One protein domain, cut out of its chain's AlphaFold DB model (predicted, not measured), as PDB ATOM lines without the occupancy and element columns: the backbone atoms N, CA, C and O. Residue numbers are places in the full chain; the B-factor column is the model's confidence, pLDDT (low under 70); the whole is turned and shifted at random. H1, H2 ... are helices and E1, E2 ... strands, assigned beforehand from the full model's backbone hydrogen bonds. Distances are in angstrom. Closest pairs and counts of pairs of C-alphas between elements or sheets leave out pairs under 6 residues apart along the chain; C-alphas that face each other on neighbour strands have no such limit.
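This is residues 5 to 22, 33 to 53 and 69 to 166 of the 168 residues of the protein "AAA_15 domain-containing protein" of Archaeoglobales archaeon (UniProt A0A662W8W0). A twisted, curled sheet of six strands makes the body, with H1 packed across one face over E2, E1 and E3 and H2 packed on H1 farther out. A two-stranded hairpin, E6 and E7, packs on E5 through E7, and the long helix H3 starts beside the end of E8 and sticks out as an arm, free at residues 155 to 166. The printed part has 137 residues with three named helices and eight named strands, in the order E1 E2 H1 H2 E3 E4 E5 E6 E7 E8 H3, a mixed class of helices and strands. The large sheet runs E2 - E1 - E3 - E4 - E5 - E8, all antiparallel. The whole is compact, with a radius of gyration of the C-alphas of 15.4 A, and it spans 54 by 36 by 31 A, the arm adding to its length.

Start in the large sheet at C-alpha 5, (7.534, -108.073, 43.446), where E1, residues 5 to 10, begins. E2 follows at residues 13 to 19 and measures 16.0 A. Go on to E3, residues 99 to 104, 16.7 A long, and to E4, residues 107 to 114, the longest strand by residues at 21.9 A. Next come E5, residues 117 to 122, 16.1 A long, and E8, residues 142 to 145. The small sheet is E6, residues 131 to 134, and E7, residues 137 to 140. Find C-alpha 34 at (1.281, -101.156, 51.921); from there H1 runs 14.4 A to residue 43. H2 is residues 72 to 79, and H3, residues 148 to 164, runs 24.4 A to C-alpha 164 at (-17.218, -145.049, 52.354).

Look first at the hairpin E1 and E2, where N 7 is 2.8 A from O 16, within hydrogen-bond range. On the other side of E1 is E3, with N 8 and O 101 at 3.0 A. E3, E4 and E5 form a meander, each strand the antiparallel neighbour of the one before; look for N 102 and O 109 at 2.8 A, then N 112 and O 119 at 2.9 A. E8 is an edge strand beside E5, with N 118 and O 144 at 2.8 A. H1 is on this sheet at a height of 9.4 A and lies only just over E2, E1 and E3, with 3 C-alphas falling on each. It runs across the strands, at 79 degrees to E1 on the local plane, and its closest C-alphas to E3 are those of Ala 40 and Ile 102, 6.4 A apart. H2 is not on the sheet but touches H1, the closest C-alphas being those of Leu 43 and Ala 72, 6.3 A apart; they run opposite ways at a tilt of 37 degrees, only just steep. In the hairpin E6 and E7, N 131 is 2.8 A from O 140. The closest C-alphas of E5 and E7 are those of Val 121 and Ser 140, at 4.6 A, and E7 runs on into E8 at 95 degrees across a break of 1 residue. H3 only grazes the sheet, with residues 150 to 154. In H1, H2 and H3 every O i to N i+4 pair is within hydrogen-bond range.

The two C-alphas farthest apart are those of Gly 21 and Asn 166, 54.3 A. Residues 23 to 32 are not printed, with 20.3 A from C-alpha 22 to C-alpha 33; residues 54 to 68 are not printed either, with 7.5 A from C-alpha 53 to C-alpha 69. The link H2 to E3 is long, 19 residues. The model's pLDDT is under 70 at residue 69 and residues 82 to 85, 135 to 136 and 148 to 166, and the mean of the printed part is 83.9.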
ATOM      1  N   LEU A   5       8.920-107.678  43.216       97.69
ATOM      2  CA  LEU A   5       7.534-108.073  43.446       97.69
ATOM      3  C   LEU A   5       6.639-107.390  42.410       97.69
ATOM      4  O   LEU A   5       6.646-106.165  42.300       97.69
ATOM      5  N   LYS A   6       5.830-108.168  41.692       98.31
ATOM      6  CA  LYS A   6       4.773-107.662  40.813       98.31
ATOM      7  C   LYS A   6       3.424-108.235  41.240       98.31
ATOM      8  O   LYS A   6       3.299-109.420  41.537       98.31
ATOM      9  N   LEU A   7       2.415-107.375  41.296       98.50
ATOM     10  CA  LEU A   7       1.044-107.707  41.669       98.50
ATOM     11  C   LEU A   7       0.124-107.430  40.486       98.50
ATOM     12  O   LEU A   7       0.196-106.356  39.887       98.50
ATOM     13  N   ILE A   8      -0.761-108.374  40.178       98.62
ATOM     14  CA  ILE A   8      -1.774-108.233  39.128       98.62
ATOM     15  C   ILE A   8      -3.112-108.674  39.710       98.62
ATOM     16  O   ILE A   8      -3.228-109.775  40.239       98.62
ATOM     17  N   ASN A   9      -4.117-107.809  39.623       98.38
ATOM     18  CA  ASN A   9      -5.473-108.030  40.118       98.38
ATOM     19  C   ASN A   9      -5.545-108.586  41.556       98.38
ATOM     20  O   ASN A   9      -6.462-109.335  41.890       98.38
ATOM     21  N   PHE A  10      -4.609-108.206  42.423       97.69
ATOM     22  CA  PHE A  10      -4.507-108.719  43.783       97.69
ATOM     23  C   PHE A  10      -5.055-107.702  44.793       97.69
ATOM     24  O   PHE A  10      -4.520-106.601  44.958       97.69
ATOM     25  N   ARG A  11      -6.136-108.065  45.491       93.44
ATOM     26  CA  ARG A  11      -6.850-107.220  46.472       93.44
ATOM     27  C   ARG A  11      -7.223-105.816  45.952       93.44
ATOM     28  O   ARG A  11      -8.126-105.656  45.140       93.44
ATOM     29  N   GLY A  12      -6.577-104.762  46.455       91.88
ATOM     30  CA  GLY A  12      -6.797-103.374  46.037       91.88
ATOM     31  C   GLY A  12      -5.940-102.941  44.844       91.88
ATOM     32  O   GLY A  12      -6.118-101.834  44.340       91.88
ATOM     33  N   VAL A  13      -5.018-103.790  44.385       96.62
ATOM     34  CA  VAL A  13      -4.027-103.465  43.353       96.62
ATOM     35  C   VAL A  13      -4.437-104.100  42.028       96.62
ATOM     36  O   VAL A  13      -4.509-105.321  41.914       96.62
ATOM     37  N   LYS A  14      -4.700-103.269  41.012       96.94
ATOM     38  CA  LYS A  14      -4.980-103.748  39.649       96.94
ATOM     39  C   LYS A  14      -3.699-104.220  38.960       96.94
ATOM     40  O   LYS A  14      -3.653-105.325  38.442       96.94
ATOM     41  N   GLU A  15      -2.665-103.390  38.985       98.12
ATOM     42  CA  GLU A  15      -1.312-103.731  38.555       98.12
ATOM     43  C   GLU A  15      -0.332-102.851  39.336       98.12
ATOM     44  O   GLU A  15      -0.629-101.686  39.610       98.12
ATOM     45  N   GLY A  16       0.805-103.408  39.734       96.88
ATOM     46  CA  GLY A  16       1.863-102.664  40.408       96.88
ATOM     47  C   GLY A  16       3.133-103.492  40.535       96.88
ATOM     48  O   GLY A  16       3.077-104.717  40.607       96.88
ATOM     49  N   GLU A  17       4.273-102.817  40.566       97.06
ATOM     50  CA  GLU A  17       5.593-103.436  40.613       97.06
ATOM     51  C   GLU A  17       6.492-102.665  41.582       97.06
ATOM     52  O   GLU A  17       6.388-101.443  41.694       97.06
ATOM     53  N   LEU A  18       7.341-103.391  42.310       95.38
ATOM     54  CA  LEU A  18       8.267-102.843  43.292       95.38
ATOM     55  C   LEU A  18       9.575-103.643  43.294       95.38
ATOM     56  O   LEU A  18       9.562-104.876  43.324       95.38
ATOM     57  N   GLU A  19      10.696-102.932  43.342       96.06
ATOM     58  CA  GLU A  19      12.007-103.506  43.639       96.06
ATOM     59  C   GLU A  19      12.269-103.485  45.150       96.06
ATOM     60  O   GLU A  19      11.969-102.506  45.837       96.06
ATOM     61  N   LEU A  20      12.819-104.579  45.672       95.88
ATOM     62  CA  LEU A  20      13.137-104.757  47.084       95.88
ATOM     63  C   LEU A  20      14.654-104.750  47.277       95.88
ATOM     64  O   LEU A  20      15.365-105.679  46.879       95.88
ATOM     65  N   GLY A  21      15.139-103.688  47.917       94.38
ATOM     66  CA  GLY A  21      16.517-103.589  48.388       94.38
ATOM     67  C   GLY A  21      16.733-104.362  49.689       94.38
ATOM     68  O   GLY A  21      15.799-104.919  50.268       94.38
ATOM     69  N   ASP A  22      17.969-104.357  50.181       93.12
ATOM     70  CA  ASP A  22      18.328-105.011  51.450       93.12
ATOM     71  C   ASP A  22      17.603-104.382  52.655       93.12
ATOM     72  O   ASP A  22      17.287-105.064  53.628       93.12
ATOM     73  N   ALA A  33      -1.942 -99.513  49.383       92.94
ATOM     74  CA  ALA A  33      -1.451-100.876  49.132       92.94
ATOM     75  C   ALA A  33      -0.297-101.409  50.018       92.94
ATOM     76  O   ALA A  33       0.108-102.552  49.834       92.94
ATOM     77  N   LYS A  34       0.195-100.674  51.028       95.88
ATOM     78  CA  LYS A  34       1.281-101.156  51.921       95.88
ATOM     79  C   LYS A  34       0.993-102.526  52.543       95.88
ATOM     80  O   LYS A  34       1.803-103.440  52.438       95.88
ATOM     81  N   THR A  35      -0.177-102.681  53.159       94.50
ATOM     82  CA  THR A  35      -0.593-103.955  53.760       94.50
ATOM     83  C   THR A  35      -0.744-105.045  52.699       94.50
ATOM     84  O   THR A  35      -0.314-106.168  52.922       94.50
ATOM     85  N   THR A  36      -1.257-104.701  51.513       95.56
ATOM     86  CA  THR A  36      -1.367-105.627  50.375       95.56
ATOM     87  C   THR A  36      -0.003-106.147  49.917       95.56
ATOM     88  O   THR A  36       0.122-107.333  49.632       95.56
ATOM     89  N   ILE A  37       1.030-105.297  49.894       96.88
ATOM     90  CA  ILE A  37       2.410-105.700  49.577       96.88
ATOM     91  C   ILE A  37       2.934-106.694  50.622       96.88
ATOM     92  O   ILE A  37       3.451-107.749  50.261       96.88
ATOM     93  N   LEU A  38       2.765-106.394  51.915       96.38
ATOM     94  CA  LEU A  38       3.222-107.275  52.997       96.38
ATOM     95  C   LEU A  38       2.498-108.627  52.995       96.38
ATOM     96  O   LEU A  38       3.120-109.665  53.202       96.38
ATOM     97  N   GLU A  39       1.199-108.633  52.721       96.44
ATOM     98  CA  GLU A  39       0.411-109.858  52.587       96.44
ATOM     99  C   GLU A  39       0.809-110.681  51.370       96.44
ATOM    100  O   GLU A  39       0.877-111.903  51.462       96.44
ATOM    101  N   ALA A  40       1.106-110.035  50.241       97.56
ATOM    102  CA  ALA A  40       1.595-110.733  49.063       97.56
ATOM    103  C   ALA A  40       2.933-111.428  49.355       97.56
ATOM    104  O   ALA A  40       3.086-112.615  49.070       97.56
ATOM    105  N   LEU A  41       3.863-110.725  50.014       96.75
ATOM    106  CA  LEU A  41       5.127-111.301  50.480       96.75
ATOM    107  C   LEU A  41       4.909-112.420  51.501       96.75
ATOM    108  O   LEU A  41       5.621-113.422  51.482       96.75
ATOM    109  N   PHE A  42       3.908-112.289  52.372       96.50
ATOM    110  CA  PHE A  42       3.552-113.341  53.313       96.50
ATOM    111  C   PHE A  42       2.946-114.563  52.619       96.50
ATOM    112  O   PHE A  42       3.183-115.680  53.065       96.50
ATOM    113  N   LEU A  43       2.188-114.408  51.534       96.75
ATOM    114  CA  LEU A  43       1.596-115.528  50.796       96.75
ATOM    115  C   LEU A  43       2.585-116.212  49.846       96.75
ATOM    116  O   LEU A  43       2.495-117.430  49.689       96.75
ATOM    117  N   ALA A  44       3.534-115.466  49.275       95.12
ATOM    118  CA  ALA A  44       4.466-115.941  48.251       95.12
ATOM    119  C   ALA A  44       5.148-117.292  48.580       95.12
ATOM    120  O   ALA A  44       5.118-118.181  47.732       95.12
ATOM    121  N   PRO A  45       5.669-117.545  49.802       92.00
ATOM    122  CA  PRO A  45       6.347-118.807  50.090       92.00
ATOM    123  C   PRO A  45       5.477-120.062  50.019       92.00
ATOM    124  O   PRO A  45       6.054-121.131  49.898       92.00
ATOM    125  N   ASN A  46       4.157-119.946  50.216       94.31
ATOM    126  CA  ASN A  46       3.111-120.971  50.052       94.31
ATOM    127  C   ASN A  46       1.873-120.493  50.851       94.31
ATOM    128  O   ASN A  46       1.956-120.431  52.086       94.31
ATOM    129  N   PRO A  47       0.729-120.193  50.208       95.69
ATOM    130  CA  PRO A  47      -0.504-119.783  50.893       95.69
ATOM    131  C   PRO A  47      -1.076-120.825  51.865       95.69
ATOM    132  O   PRO A  47      -1.743-120.463  52.831       95.69
ATOM    133  N   LEU A  48      -0.817-122.112  51.625       94.44
ATOM    134  CA  LEU A  48      -1.349-123.232  52.404       94.44
ATOM    135  C   LEU A  48      -0.392-123.732  53.490       94.44
ATOM    136  O   LEU A  48      -0.730-124.672  54.205       94.44
ATOM    137  N   ARG A  49       0.790-123.119  53.650       93.25
ATOM    138  CA  ARG A  49       1.691-123.489  54.750       93.25
ATOM    139  C   ARG A  49       1.048-123.152  56.089       93.25
ATOM    140  O   ARG A  49       0.468-122.074  56.227       93.25
ATOM    141  N   PHE A  50       1.219-124.025  57.073       91.19
ATOM    142  CA  PHE A  50       0.849-123.719  58.448       91.19
ATOM    143  C   PHE A  50       1.737-122.615  59.018       91.19
ATOM    144  O   PHE A  50       2.936-122.548  58.732       91.19
ATOM    145  N   VAL A  51       1.140-121.741  59.817       89.56
ATOM    146  CA  VAL A  51       1.823-120.635  60.482       89.56
ATOM    147  C   VAL A  51       1.595-120.723  61.993       89.56
ATOM    148  O   VAL A  51       0.515-121.125  62.425       89.56
ATOM    149  N   PRO A  52       2.585-120.350  62.824       86.88
ATOM    150  CA  PRO A  52       2.530-120.534  64.275       86.88
ATOM    151  C   PRO A  52       1.704-119.444  64.987       86.88
ATOM    152  O   PRO A  52       1.998-119.085  66.123       86.88
ATOM    153  N   TYR A  53       0.696-118.877  64.320       79.94
ATOM    154  CA  TYR A  53      -0.149-117.822  64.872       79.94
ATOM    155  C   TYR A  53      -1.515-118.396  65.229       79.94
ATOM    156  O   TYR A  53      -2.244-118.876  64.362       79.94
ATOM    157  N   ALA A  69      -3.974-125.189  63.689       68.19
ATOM    158  CA  ALA A  69      -2.908-124.524  62.968       68.19
ATOM    159  C   ALA A  69      -3.534-123.807  61.762       68.19
ATOM    160  O   ALA A  69      -4.147-124.439  60.900       68.19
ATOM    161  N   LEU A  70      -3.418-122.481  61.724       84.75
ATOM    162  CA  LEU A  70      -3.879-121.694  60.589       84.75
ATOM    163  C   LEU A  70      -2.889-121.837  59.438       84.75
ATOM    164  O   LEU A  70      -1.680-121.935  59.656       84.75
ATOM    165  N   THR A  71      -3.389-121.815  58.208       91.50
ATOM    166  CA  THR A  71      -2.540-121.589  57.042       91.50
ATOM    167  C   THR A  71      -2.239-120.100  56.895       91.50
ATOM    168  O   THR A  71      -2.927-119.248  57.464       91.50
ATOM    169  N   ALA A  72      -1.218-119.748  56.113       94.62
ATOM    170  CA  ALA A  72      -0.911-118.349  55.823       94.62
ATOM    171  C   ALA A  72      -2.122-117.609  55.222       94.62
ATOM    172  O   ALA A  72      -2.434-116.490  55.629       94.62
ATOM    173  N   ALA A  73      -2.840-118.257  54.300       93.94
ATOM    174  CA  ALA A  73      -4.068-117.725  53.727       93.94
ATOM    175  C   ALA A  73      -5.170-117.569  54.783       93.94
ATOM    176  O   ALA A  73      -5.791-116.507  54.839       93.94
ATOM    177  N   SER A  74      -5.404-118.578  55.633       89.38
ATOM    178  CA  SER A  74      -6.482-118.508  56.626       89.38
ATOM    179  C   SER A  74      -6.210-117.481  57.718       89.38
ATOM    180  O   SER A  74      -7.144-116.841  58.188       89.38
ATOM    181  N   LEU A  75      -4.945-117.246  58.078       90.12
ATOM    182  CA  LEU A  75      -4.587-116.153  58.978       90.12
ATOM    183  C   LEU A  75      -4.942-114.790  58.379       90.12
ATOM    184  O   LEU A  75      -5.570-113.981  59.056       90.12
ATOM    185  N   ILE A  76      -4.580-114.541  57.115       91.75
ATOM    186  CA  ILE A  76      -4.972-113.296  56.440       91.75
ATOM    187  C   ILE A  76      -6.501-113.199  56.384       91.75
ATOM    188  O   ILE A  76      -7.053-112.147  56.693       91.75
ATOM    189  N   HIS A  77      -7.200-114.283  56.036       89.31
ATOM    190  CA  HIS A  77      -8.664-114.298  56.027       89.31
ATOM    191  C   HIS A  77      -9.253-113.899  57.386       89.31
ATOM    192  O   HIS A  77     -10.082-112.993  57.427       89.31
ATOM    193  N   GLU A  78      -8.771-114.473  58.490       85.62
ATOM    194  CA  GLU A  78      -9.220-114.123  59.845       85.62
ATOM    195  C   GLU A  78      -8.886-112.670  60.225       85.62
ATOM    196  O   GLU A  78      -9.713-111.992  60.830       85.62
ATOM    197  N   MET A  79      -7.728-112.140  59.812       84.75
ATOM    198  CA  MET A  79      -7.368-110.729  60.034       84.75
ATOM    199  C   MET A  79      -8.275-109.745  59.281       84.75
ATOM    200  O   MET A  79      -8.441-108.607  59.722       84.75
ATOM    201  N   HIS A  80      -8.860-110.165  58.154       79.56
ATOM    202  CA  HIS A  80      -9.776-109.357  57.332       79.56
ATOM    203  C   HIS A  80     -11.250-109.692  57.545       79.56
ATOM    204  O   HIS A  80     -12.119-109.096  56.902       79.56
ATOM    205  N   LYS A  81     -11.549-110.632  58.442       74.25
ATOM    206  CA  LYS A  81     -12.907-111.078  58.721       74.25
ATOM    207  C   LYS A  81     -13.689-109.955  59.391       74.25
ATOM    208  O   LYS A  81     -13.585-109.695  60.586       74.25
ATOM    209  N   THR A  82     -14.488-109.272  58.586       65.06
ATOM    210  CA  THR A  82     -15.558-108.389  59.053       65.06
ATOM    211  C   THR A  82     -16.842-109.205  59.220       65.06
ATOM    212  O   THR A  82     -16.912-110.337  58.745       65.06
ATOM    213  N   LEU A  83     -17.862-108.645  59.884       48.50
ATOM    214  CA  LEU A  83     -19.118-109.333  60.241       48.50
ATOM    215  C   LEU A  83     -19.789-110.122  59.091       48.50
ATOM    216  O   LEU A  83     -20.512-111.065  59.382       48.50
ATOM    217  N   ASN A  84     -19.516-109.784  57.820       51.81
ATOM    218  CA  ASN A  84     -20.155-110.374  56.635       51.81
ATOM    219  C   ASN A  84     -19.173-110.915  55.567       51.81
ATOM    220  O   ASN A  84     -19.599-111.224  54.455       51.81
ATOM    221  N   SER A  85     -17.862-110.980  55.836       56.41
ATOM    222  CA  SER A  85     -16.883-111.427  54.829       56.41
ATOM    223  C   SER A  85     -16.688-112.944  54.866       56.41
ATOM    224  O   SER A  85     -15.807-113.451  55.564       56.41
ATOM    225  N   ASP A  86     -17.471-113.665  54.068       70.75
ATOM    226  CA  ASP A  86     -17.318-115.109  53.883       70.75
ATOM    227  C   ASP A  86     -16.338-115.443  52.744       70.75
ATOM    228  O   ASP A  86     -16.516-115.017  51.607       70.75
ATOM    229  N   GLY A  87     -15.320-116.257  53.047       86.50
ATOM    230  CA  GLY A  87     -14.387-116.832  52.069       86.50
ATOM    231  C   GLY A  87     -13.264-115.914  51.562       86.50
ATOM    232  O   GLY A  87     -12.980-114.852  52.114       86.50
ATOM    233  N   TYR A  88     -12.573-116.368  50.512       92.31
ATOM    234  CA  TYR A  88     -11.295-115.804  50.050       92.31
ATOM    235  C   TYR A  88     -11.406-114.842  48.858       92.31
ATOM    236  O   TYR A  88     -10.387-114.449  48.287       92.31
ATOM    237  N   ALA A  89     -12.618-114.409  48.494       90.88
ATOM    238  CA  ALA A  89     -12.832-113.466  47.389       90.88
ATOM    239  C   ALA A  89     -12.035-112.156  47.548       90.88
ATOM    240  O   ALA A  89     -11.679-111.525  46.559       90.88
ATOM    241  N   PHE A  90     -11.685-111.778  48.784       91.25
ATOM    242  CA  PHE A  90     -10.873-110.597  49.088       91.25
ATOM    243  C   PHE A  90      -9.464-110.606  48.473       91.25
ATOM    244  O   PHE A  90      -8.827-109.552  48.436       91.25
ATOM    245  N   LEU A  91      -8.955-111.770  48.047       94.62
ATOM    246  CA  LEU A  91      -7.671-111.898  47.349       94.62
ATOM    247  C   LEU A  91      -7.745-111.369  45.909       94.62
ATOM    248  O   LEU A  91      -6.730-110.961  45.350       94.62
ATOM    249  N   LEU A  92      -8.944-111.339  45.327       94.56
ATOM    250  CA  LEU A  92      -9.197-110.957  43.942       94.56
ATOM    251  C   LEU A  92      -9.501-109.460  43.853       94.56
ATOM    252  O   LEU A  92     -10.143-108.889  44.740       94.56
ATOM    253  N   TYR A  93      -9.062-108.814  42.771       94.12
ATOM    254  CA  TYR A  93      -9.242-107.376  42.619       94.12
ATOM    255  C   TYR A  93     -10.709-106.978  42.673       94.12
ATOM    256  O   TYR A  93     -11.541-107.496  41.919       94.12
ATOM    257  N   LYS A  94     -11.017-106.065  43.603       88.50
ATOM    258  CA  LYS A  94     -12.387-105.634  43.915       88.50
ATOM    259  C   LYS A  94     -13.355-106.805  44.137       88.50
ATOM    260  O   LYS A  94     -14.540-106.659  43.860       88.50
ATOM    261  N   TYR A  95     -12.871-107.947  44.628       89.25
ATOM    262  CA  TYR A  95     -13.654-109.161  44.888       89.25
ATOM    263  C   TYR A  95     -14.256-109.840  43.644       89.25
ATOM    264  O   TYR A  95     -14.961-110.838  43.778       89.25
ATOM    265  N   VAL A  96     -13.994-109.323  42.438       88.50
ATOM    266  CA  VAL A  96     -14.689-109.736  41.205       88.50
ATOM    267  C   VAL A  96     -13.765-110.270  40.119       88.50
ATOM    268  O   VAL A  96     -14.257-110.909  39.195       88.50
ATOM    269  N   ALA A  97     -12.454-110.022  40.200       92.50
ATOM    270  CA  ALA A  97     -11.516-110.504  39.190       92.50
ATOM    271  C   ALA A  97     -11.534-112.037  39.084       92.50
ATOM    272  O   ALA A  97     -11.615-112.732  40.092       92.50
ATOM    273  N   GLU A  98     -11.431-112.561  37.864       95.06
ATOM    274  CA  GLU A  98     -11.376-114.012  37.625       95.06
ATOM    275  C   GLU A  98      -9.992-114.606  37.929       95.06
ATOM    276  O   GLU A  98      -9.852-115.803  38.166       95.06
ATOM    277  N   GLU A  99      -8.958-113.770  37.972       96.81
ATOM    278  CA  GLU A  99      -7.602-114.188  38.298       96.81
ATOM    279  C   GLU A  99      -6.845-113.066  39.009       96.81
ATOM    280  O   GLU A  99      -7.043-111.885  38.706       96.81
ATOM    281  N   ALA A 100      -5.961-113.448  39.930       98.25
ATOM    282  CA  ALA A 100      -4.956-112.578  40.533       98.25
ATOM    283  C   ALA A 100      -3.583-113.254  40.505       98.25
ATOM    284  O   ALA A 100      -3.504-114.482  40.530       98.25
ATOM    285  N   ALA A 101      -2.504-112.476  40.509       98.38
ATOM    286  CA  ALA A 101      -1.144-112.994  40.541       98.38
ATOM    287  C   ALA A 101      -0.248-112.212  41.509       98.38
ATOM    288  O   ALA A 101      -0.308-110.981  41.596       98.38
ATOM    289  N   ILE A 102       0.608-112.961  42.202       98.38
ATOM    290  CA  ILE A 102       1.776-112.469  42.926       98.38
ATOM    291  C   ILE A 102       2.991-113.058  42.216       98.38
ATOM    292  O   ILE A 102       3.185-114.273  42.205       98.38
ATOM    293  N   GLN A 103       3.806-112.199  41.626       97.75
ATOM    294  CA  GLN A 103       5.037-112.576  40.948       97.75
ATOM    295  C   GLN A 103       6.223-112.086  41.764       97.75
ATOM    296  O   GLN A 103       6.244-110.931  42.194       97.75
ATOM    297  N   TRP A 104       7.212-112.948  41.965       96.25
ATOM    298  CA  TRP A 104       8.477-112.559  42.561       96.25
ATOM    299  C   TRP A 104       9.636-113.250  41.867       96.25
ATOM    300  O   TRP A 104       9.604-114.456  41.636       96.25
ATOM    301  N   ASP A 105      10.663-112.468  41.549       90.81
ATOM    302  CA  ASP A 105      11.805-112.913  40.753       90.81
ATOM    303  C   ASP A 105      11.334-113.636  39.465       90.81
ATOM    304  O   ASP A 105      10.775-112.992  38.579       90.81
ATOM    305  N   ASP A 106      11.506-114.955  39.361       92.88
ATOM    306  CA  ASP A 106      11.056-115.789  38.237       92.88
ATOM    307  C   ASP A 106       9.907-116.759  38.598       92.88
ATOM    308  O   ASP A 106       9.561-117.667  37.832       92.88
ATOM    309  N   VAL A 107       9.301-116.571  39.770       95.44
ATOM    310  CA  VAL A 107       8.161-117.339  40.273       95.44
ATOM    311  C   VAL A 107       6.880-116.529  40.136       95.44
ATOM    312  O   VAL A 107       6.830-115.331  40.408       95.44
ATOM    313  N   GLU A 108       5.808-117.209  39.764       96.38
ATOM    314  CA  GLU A 108       4.470-116.657  39.686       96.38
ATOM    315  C   GLU A 108       3.500-117.561  40.442       96.38
ATOM    316  O   GLU A 108       3.336-118.726  40.091       96.38
ATOM    317  N   LEU A 109       2.821-116.997  41.441       97.56
ATOM    318  CA  LEU A 109       1.680-117.591  42.129       97.56
ATOM    319  C   LEU A 109       0.392-116.948  41.612       97.56
ATOM    320  O   LEU A 109       0.197-115.743  41.770       97.56
ATOM    321  N   ARG A 110      -0.509-117.756  41.058       97.75
ATOM    322  CA  ARG A 110      -1.807-117.320  40.533       97.75
ATOM    323  C   ARG A 110      -2.956-117.873  41.362       97.75
ATOM    324  O   ARG A 110      -2.933-119.014  41.823       97.75
ATOM    325  N   PHE A 111      -3.972-117.040  41.514       97.19
ATOM    326  CA  PHE A 111      -5.237-117.308  42.177       97.19
ATOM    327  C   PHE A 111      -6.308-117.332  41.095       97.19
ATOM    328  O   PHE A 111      -6.782-116.278  40.680       97.19
ATOM    329  N   VAL A 112      -6.658-118.521  40.613       96.12
ATOM    330  CA  VAL A 112      -7.577-118.687  39.482       96.12
ATOM    331  C   VAL A 112      -8.965-119.014  40.010       96.12
ATOM    332  O   VAL A 112      -9.194-120.092  40.563       96.12
ATOM    333  N   LYS A 113      -9.900-118.080  39.856       92.81
ATOM    334  CA  LYS A 113     -11.296-118.273  40.236       92.81
ATOM    335  C   LYS A 113     -11.948-119.265  39.276       92.81
ATOM    336  O   LYS A 113     -11.899-119.104  38.060       92.81
ATOM    337  N   HIS A 114     -12.563-120.307  39.820       91.50
ATOM    338  CA  HIS A 114     -13.357-121.240  39.035       91.50
ATOM    339  C   HIS A 114     -14.422-121.917  39.906       91.50
ATOM    340  O   HIS A 114     -14.121-122.538  40.930       91.50
ATOM    341  N   GLY A 115     -15.688-121.795  39.496       88.19
ATOM    342  CA  GLY A 115     -16.830-122.242  40.294       88.19
ATOM    343  C   GLY A 115     -16.864-121.541  41.654       88.19
ATOM    344  O   GLY A 115     -16.772-120.319  41.724       88.19
ATOM    345  N   ASN A 116     -16.948-122.322  42.734       88.38
ATOM    346  CA  ASN A 116     -16.962-121.820  44.115       88.38
ATOM    347  C   ASN A 116     -15.569-121.768  44.769       88.38
ATOM    348  O   ASN A 116     -15.470-121.622  45.988       88.38
ATOM    349  N   ASN A 117     -14.495-121.890  43.984       91.31
ATOM    350  CA  ASN A 117     -13.130-121.994  44.489       91.31
ATOM    351  C   ASN A 117     -12.176-121.016  43.798       91.31
ATOM    352  O   ASN A 117     -12.408-120.544  42.686       91.31
ATOM    353  N   ILE A 118     -11.065-120.762  44.476       94.19
ATOM    354  CA  ILE A 118      -9.863-120.133  43.947       94.19
ATOM    355  C   ILE A 118      -8.780-121.208  43.938       94.19
ATOM    356  O   ILE A 118      -8.372-121.685  44.998       94.19
ATOM    357  N   PHE A 119      -8.322-121.600  42.757       94.88
ATOM    358  CA  PHE A 119      -7.241-122.565  42.583       94.88
ATOM    359  C   PHE A 119      -5.887-121.870  42.652       94.88
ATOM    360  O   PHE A 119      -5.701-120.795  42.078       94.88
ATOM    361  N   LEU A 120      -4.950-122.493  43.361       96.25
ATOM    362  CA  LEU A 120      -3.601-121.977  43.548       96.25
ATOM    363  C   LEU A 120      -2.667-122.614  42.523       96.25
ATOM    364  O   LEU A 120      -2.341-123.799  42.592       96.25
ATOM    365  N   VAL A 121      -2.238-121.814  41.558       95.62
ATOM    366  CA  VAL A 121      -1.417-122.252  40.431       95.62
ATOM    367  C   VAL A 121      -0.048-121.606  40.547       95.62
ATOM    368  O   VAL A 121       0.068-120.468  40.988       95.62
ATOM    369  N   SER A 122       0.994-122.323  40.146       94.94
ATOM    370  CA  SER A 122       2.343-121.778  40.073       94.94
ATOM    371  C   SER A 122       2.972-122.114  38.730       94.94
ATOM    372  O   SER A 122       2.729-123.193  38.186       94.94
ATOM    373  N   ASN A 123       3.784-121.204  38.193       93.75
ATOM    374  CA  ASN A 123       4.589-121.472  36.996       93.75
ATOM    375  C   ASN A 123       5.744-122.458  37.266       93.75
ATOM    376  O   ASN A 123       6.291-123.033  36.328       93.75
ATOM    377  N   LYS A 124       6.100-122.676  38.540       90.12
ATOM    378  CA  LYS A 124       7.119-123.635  38.978       90.12
ATOM    379  C   LYS A 124       6.569-124.632  39.987       90.12
ATOM    380  O   LYS A 124       5.796-124.267  40.870       90.12
ATOM    381  N   GLU A 125       7.067-125.863  39.947       85.62
ATOM    382  CA  GLU A 125       6.696-126.940  40.879       85.62
ATOM    383  C   GLU A 125       7.426-126.839  42.228       85.62
ATOM    384  O   GLU A 125       8.091-127.765  42.674       85.62
ATOM    385  N   ILE A 126       7.314-125.686  42.886       83.62
ATOM    386  CA  ILE A 126       7.984-125.400  44.168       83.62
ATOM    387  C   ILE A 126       7.135-125.752  45.401       83.62
ATOM    388  O   ILE A 126       7.575-125.571  46.533       83.62
ATOM    389  N   PHE A 127       5.918-126.252  45.189       84.19
ATOM    390  CA  PHE A 127       4.968-126.630  46.236       84.19
ATOM    391  C   PHE A 127       4.651-128.124  46.134       84.19
ATOM    392  O   PHE A 127       4.753-128.719  45.067       84.19
ATOM    393  N   SER A 128       4.286-128.770  47.235       80.19
ATOM    394  CA  SER A 128       3.837-130.166  47.204       80.19
ATOM    395  C   SER A 128       2.332-130.255  46.926       80.19
ATOM    396  O   SER A 128       1.600-129.284  47.103       80.19
ATOM    397  N   GLY A 129       1.860-131.431  46.497       77.62
ATOM    398  CA  GLY A 129       0.421-131.704  46.383       77.62
ATOM    399  C   GLY A 129      -0.246-131.207  45.098       77.62
ATOM    400  O   GLY A 129      -1.441-130.924  45.110       77.62
ATOM    401  N   TYR A 130       0.493-131.105  43.988       82.75
ATOM    402  CA  TYR A 130      -0.102-130.763  42.696       82.75
ATOM    403  C   TYR A 130      -1.127-131.803  42.225       82.75
ATOM    404  O   TYR A 130      -0.864-133.003  42.211       82.75
ATOM    405  N   PHE A 131      -2.266-131.320  41.744       80.12
ATOM    406  CA  PHE A 131      -3.299-132.078  41.048       80.12
ATOM    407  C   PHE A 131      -3.757-131.306  39.806       80.12
ATOM    408  O   PHE A 131      -3.536-130.103  39.678       80.12
ATOM    409  N   THR A 132      -4.372-132.004  38.852       83.00
ATOM    410  CA  THR A 132      -4.893-131.384  37.626       83.00
ATOM    411  C   THR A 132      -6.414-131.458  37.629       83.00
ATOM    412  O   THR A 132      -6.971-132.548  37.740       83.00
ATOM    413  N   LEU A 133      -7.093-130.317  37.497       75.38
ATOM    414  CA  LEU A 133      -8.500-130.316  37.100       75.38
ATOM    415  C   LEU A 133      -8.569-130.680  35.624       75.38
ATOM    416  O   LEU A 133      -7.821-130.128  34.831       75.38
ATOM    417  N   ASN A 134      -9.463-131.588  35.245       70.38
ATOM    418  CA  ASN A 134      -9.617-131.982  33.843       70.38
ATOM    419  C   ASN A 134     -10.465-130.983  33.042       70.38
ATOM    420  O   ASN A 134     -10.436-130.991  31.811       70.38
ATOM    421  N   THR A 135     -11.223-130.114  33.715       66.00
ATOM    422  CA  THR A 135     -12.096-129.130  33.068       66.00
ATOM    423  C   THR A 135     -12.295-127.923  33.990       66.00
ATOM    424  O   THR A 135     -13.009-128.054  34.981       66.00
ATOM    425  N   PRO A 136     -11.691-126.756  33.699       66.94
ATOM    426  CA  PRO A 136     -10.600-126.515  32.745       66.94
ATOM    427  C   PRO A 136      -9.303-127.234  33.157       66.94
ATOM    428  O   PRO A 136      -9.126-127.570  34.326       66.94
ATOM    429  N   LYS A 137      -8.384-127.454  32.201       82.12
ATOM    430  CA  LYS A 137      -7.088-128.107  32.453       82.12
ATOM    431  C   LYS A 137      -6.159-127.208  33.279       82.12
ATOM    432  O   LYS A 137      -5.328-126.499  32.721       82.12
ATOM    433  N   ILE A 138      -6.314-127.226  34.603       82.19
ATOM    434  CA  ILE A 138      -5.543-126.407  35.548       82.19
ATOM    435  C   ILE A 138      -4.702-127.320  36.436       82.19
ATOM    436  O   ILE A 138      -5.253-128.111  37.199       82.19
ATOM    437  N   LYS A 139      -3.372-127.182  36.375       89.50
ATOM    438  CA  LYS A 139      -2.449-127.802  37.336       89.50
ATOM    439  C   LYS A 139      -2.343-126.897  38.567       89.50
ATOM    440  O   LYS A 139      -1.795-125.804  38.480       89.50
ATOM    441  N   SER A 140      -2.894-127.342  39.689       91.56
ATOM    442  CA  SER A 140      -3.017-126.582  40.935       91.56
ATOM    443  C   SER A 140      -2.371-127.341  42.090       91.56
ATOM    444  O   SER A 140      -2.423-128.564  42.097       91.56
ATOM    445  N   PHE A 141      -1.796-126.653  43.077       93.50
ATOM    446  CA  PHE A 141      -1.293-127.278  44.315       93.50
ATOM    447  C   PHE A 141      -2.263-127.145  45.494       93.50
ATOM    448  O   PHE A 141      -1.976-127.583  46.606       93.50
ATOM    449  N   GLY A 142      -3.421-126.523  45.275       92.81
ATOM    450  CA  GLY A 142      -4.390-126.306  46.333       92.81
ATOM    451  C   GLY A 142      -5.585-125.470  45.910       92.81
ATOM    452  O   GLY A 142      -5.702-125.038  44.763       92.81
ATOM    453  N   TRP A 143      -6.502-125.244  46.840       93.06
ATOM    454  CA  TRP A 143      -7.671-124.413  46.594       93.06
ATOM    455  C   TRP A 143      -8.106-123.682  47.864       93.06
ATOM    456  O   TRP A 143      -7.802-124.103  48.980       93.06
ATOM    457  N   LEU A 144      -8.813-122.572  47.673       93.06
ATOM    458  CA  LEU A 144      -9.437-121.761  48.715       93.06
ATOM    459  C   LEU A 144     -10.913-121.559  48.352       93.06
ATOM    460  O   LEU A 144     -11.226-121.300  47.191       93.06
ATOM    461  N   GLY A 145     -11.831-121.664  49.311       89.75
ATOM    462  CA  GLY A 145     -13.260-121.479  49.029       89.75
ATOM    463  C   GLY A 145     -13.635-120.004  48.851       89.75
ATOM    464  O   GLY A 145     -13.284-119.160  49.676       89.75
ATOM    465  N   LEU A 146     -14.393-119.669  47.805       85.25
ATOM    466  CA  LEU A 146     -14.902-118.304  47.599       85.25
ATOM    467  C   LEU A 146     -15.897-117.880  48.685       85.25
ATOM    468  O   LEU A 146     -15.975-116.697  48.985       85.25
ATOM    469  N   SER A 147     -16.611-118.840  49.282       73.31
ATOM    470  CA  SER A 147     -17.539-118.649  50.401       73.31
ATOM    471  C   SER A 147     -17.504-119.845  51.363       73.31
ATOM    472  O   SER A 147     -17.077-120.949  51.000       73.31
ATOM    473  N   SER A 148     -17.983-119.648  52.595       54.44
ATOM    474  CA  SER A 148     -18.092-120.698  53.621       54.44
ATOM    475  C   SER A 148     -19.006-121.867  53.201       54.44
ATOM    476  O   SER A 148     -18.812-122.992  53.661       54.44
ATOM    477  N   ALA A 149     -19.943-121.647  52.270       50.06
ATOM    478  CA  ALA A 149     -20.811-122.689  51.715       50.06
ATOM    479  C   ALA A 149     -20.048-123.710  50.846       50.06
ATOM    480  O   ALA A 149     -20.311-124.908  50.935       50.06
ATOM    481  N   GLY A 150     -19.061-123.265  50.057       45.50
ATOM    482  CA  GLY A 150     -18.229-124.157  49.237       45.50
ATOM    483  C   GLY A 150     -17.274-125.022  50.070       45.50
ATOM    484  O   GLY A 150     -17.083-126.198  49.775       45.50
ATOM    485  N   LEU A 151     -16.734-124.459  51.158       43.09
ATOM    486  CA  LEU A 151     -15.875-125.164  52.118       43.09
ATOM    487  C   LEU A 151     -16.642-126.228  52.918       43.09
ATOM    488  O   LEU A 151     -16.107-127.310  53.151       43.09
ATOM    489  N   LYS A 152     -17.899-125.951  53.301       45.00
ATOM    490  CA  LYS A 152     -18.781-126.943  53.939       45.00
ATOM    491  C   LYS A 152     -19.062-128.115  53.000       45.00
ATOM    492  O   LYS A 152     -18.775-129.242  53.379       45.00
ATOM    493  N   ALA A 153     -19.479-127.844  51.761       46.22
ATOM    494  CA  ALA A 153     -19.774-128.882  50.772       46.22
ATOM    495  C   ALA A 153     -18.552-129.761  50.428       46.22
ATOM    496  O   ALA A 153     -18.669-130.982  50.345       46.22
ATOM    497  N   ALA A 154     -17.360-129.165  50.282       46.06
ATOM    498  CA  ALA A 154     -16.131-129.914  50.009       46.06
ATOM    499  C   ALA A 154     -15.685-130.781  51.202       46.06
ATOM    500  O   ALA A 154     -15.225-131.909  51.014       46.06
ATOM    501  N   ASN A 155     -15.842-130.287  52.435       48.41
ATOM    502  CA  ASN A 155     -15.541-131.060  53.640       48.41
ATOM    503  C   ASN A 155     -16.553-132.193  53.874       48.41
ATOM    504  O   ASN A 155     -16.157-133.264  54.329       48.41
ATOM    505  N   GLU A 156     -17.825-131.997  53.522       47.56
ATOM    506  CA  GLU A 156     -18.872-133.026  53.585       47.56
ATOM    507  C   GLU A 156     -18.613-134.144  52.570       47.56
ATOM    508  O   GLU A 156     -18.574-135.316  52.937       47.56
ATOM    509  N   GLN A 157     -18.276-133.786  51.330       49.03
ATOM    510  CA  GLN A 157     -17.948-134.753  50.280       49.03
ATOM    511  C   GLN A 157     -16.663-135.548  50.583       49.03
ATOM    512  O   GLN A 157     -16.571-136.741  50.286       49.03
ATOM    513  N   ASN A 158     -15.667-134.913  51.211       48.88
ATOM    514  CA  ASN A 158     -14.465-135.602  51.687       48.88
ATOM    515  C   ASN A 158     -14.770-136.518  52.886       48.88
ATOM    516  O   ASN A 158     -14.252-137.633  52.938       48.88
ATOM    517  N   ARG A 159     -15.643-136.098  53.812       43.91
ATOM    518  CA  ARG A 159     -16.100-136.911  54.951       43.91
ATOM    519  C   ARG A 159     -16.880-138.147  54.495       43.91
ATOM    520  O   ARG A 159     -16.624-139.232  55.009       43.91
ATOM    521  N   GLU A 160     -17.768-138.016  53.513       51.06
ATOM    522  CA  GLU A 160     -18.499-139.144  52.917       51.06
ATOM    523  C   GLU A 160     -17.560-140.131  52.214       51.06
ATOM    524  O   GLU A 160     -17.682-141.340  52.404       51.06
ATOM    525  N   LYS A 161     -16.553-139.634  51.483       51.59
ATOM    526  CA  LYS A 161     -15.509-140.485  50.891       51.59
ATOM    527  C   LYS A 161     -14.719-141.262  51.946       51.59
ATOM    528  O   LYS A 161     -14.494-142.453  51.761       51.59
ATOM    529  N   LEU A 162     -14.342-140.624  53.054       43.94
ATOM    530  CA  LEU A 162     -13.635-141.275  54.165       43.94
ATOM    531  C   LEU A 162     -14.495-142.326  54.887       43.94
ATOM    532  O   LEU A 162     -13.978-143.375  55.264       43.94
ATOM    533  N   LEU A 163     -15.800-142.082  55.038       48.06
ATOM    534  CA  LEU A 163     -16.743-143.043  55.625       48.06
ATOM    535  C   LEU A 163     -17.052-144.213  54.675       48.06
ATOM    536  O   LEU A 163     -17.222-145.336  55.130       48.06
ATOM    537  N   SER A 164     -17.048-143.986  53.358       53.66
ATOM    538  CA  SER A 164     -17.218-145.049  52.354       53.66
ATOM    539  C   SER A 164     -15.988-145.949  52.167       53.66
ATOM    540  O   SER A 164     -16.094-147.010  51.561       53.66
ATOM    541  N   GLN A 165     -14.819-145.526  52.666       47.28
ATOM    542  CA  GLN A 165     -13.553-146.260  52.547       47.28
ATOM    543  C   GLN A 165     -13.227-147.128  53.768       47.28
ATOM    544  O   GLN A 165     -12.289-147.916  53.702       47.28
ATOM    545  N   ASN A 166     -14.009-147.032  54.847       49.53
ATOM    546  CA  ASN A 166     -13.941-147.938  55.995       49.53
ATOM    547  C   ASN A 166     -15.342-148.485  56.310       49.53
ATOM    548  O   ASN A 166     -15.972-148.026  57.266       49.53
TER     549      ASN A 166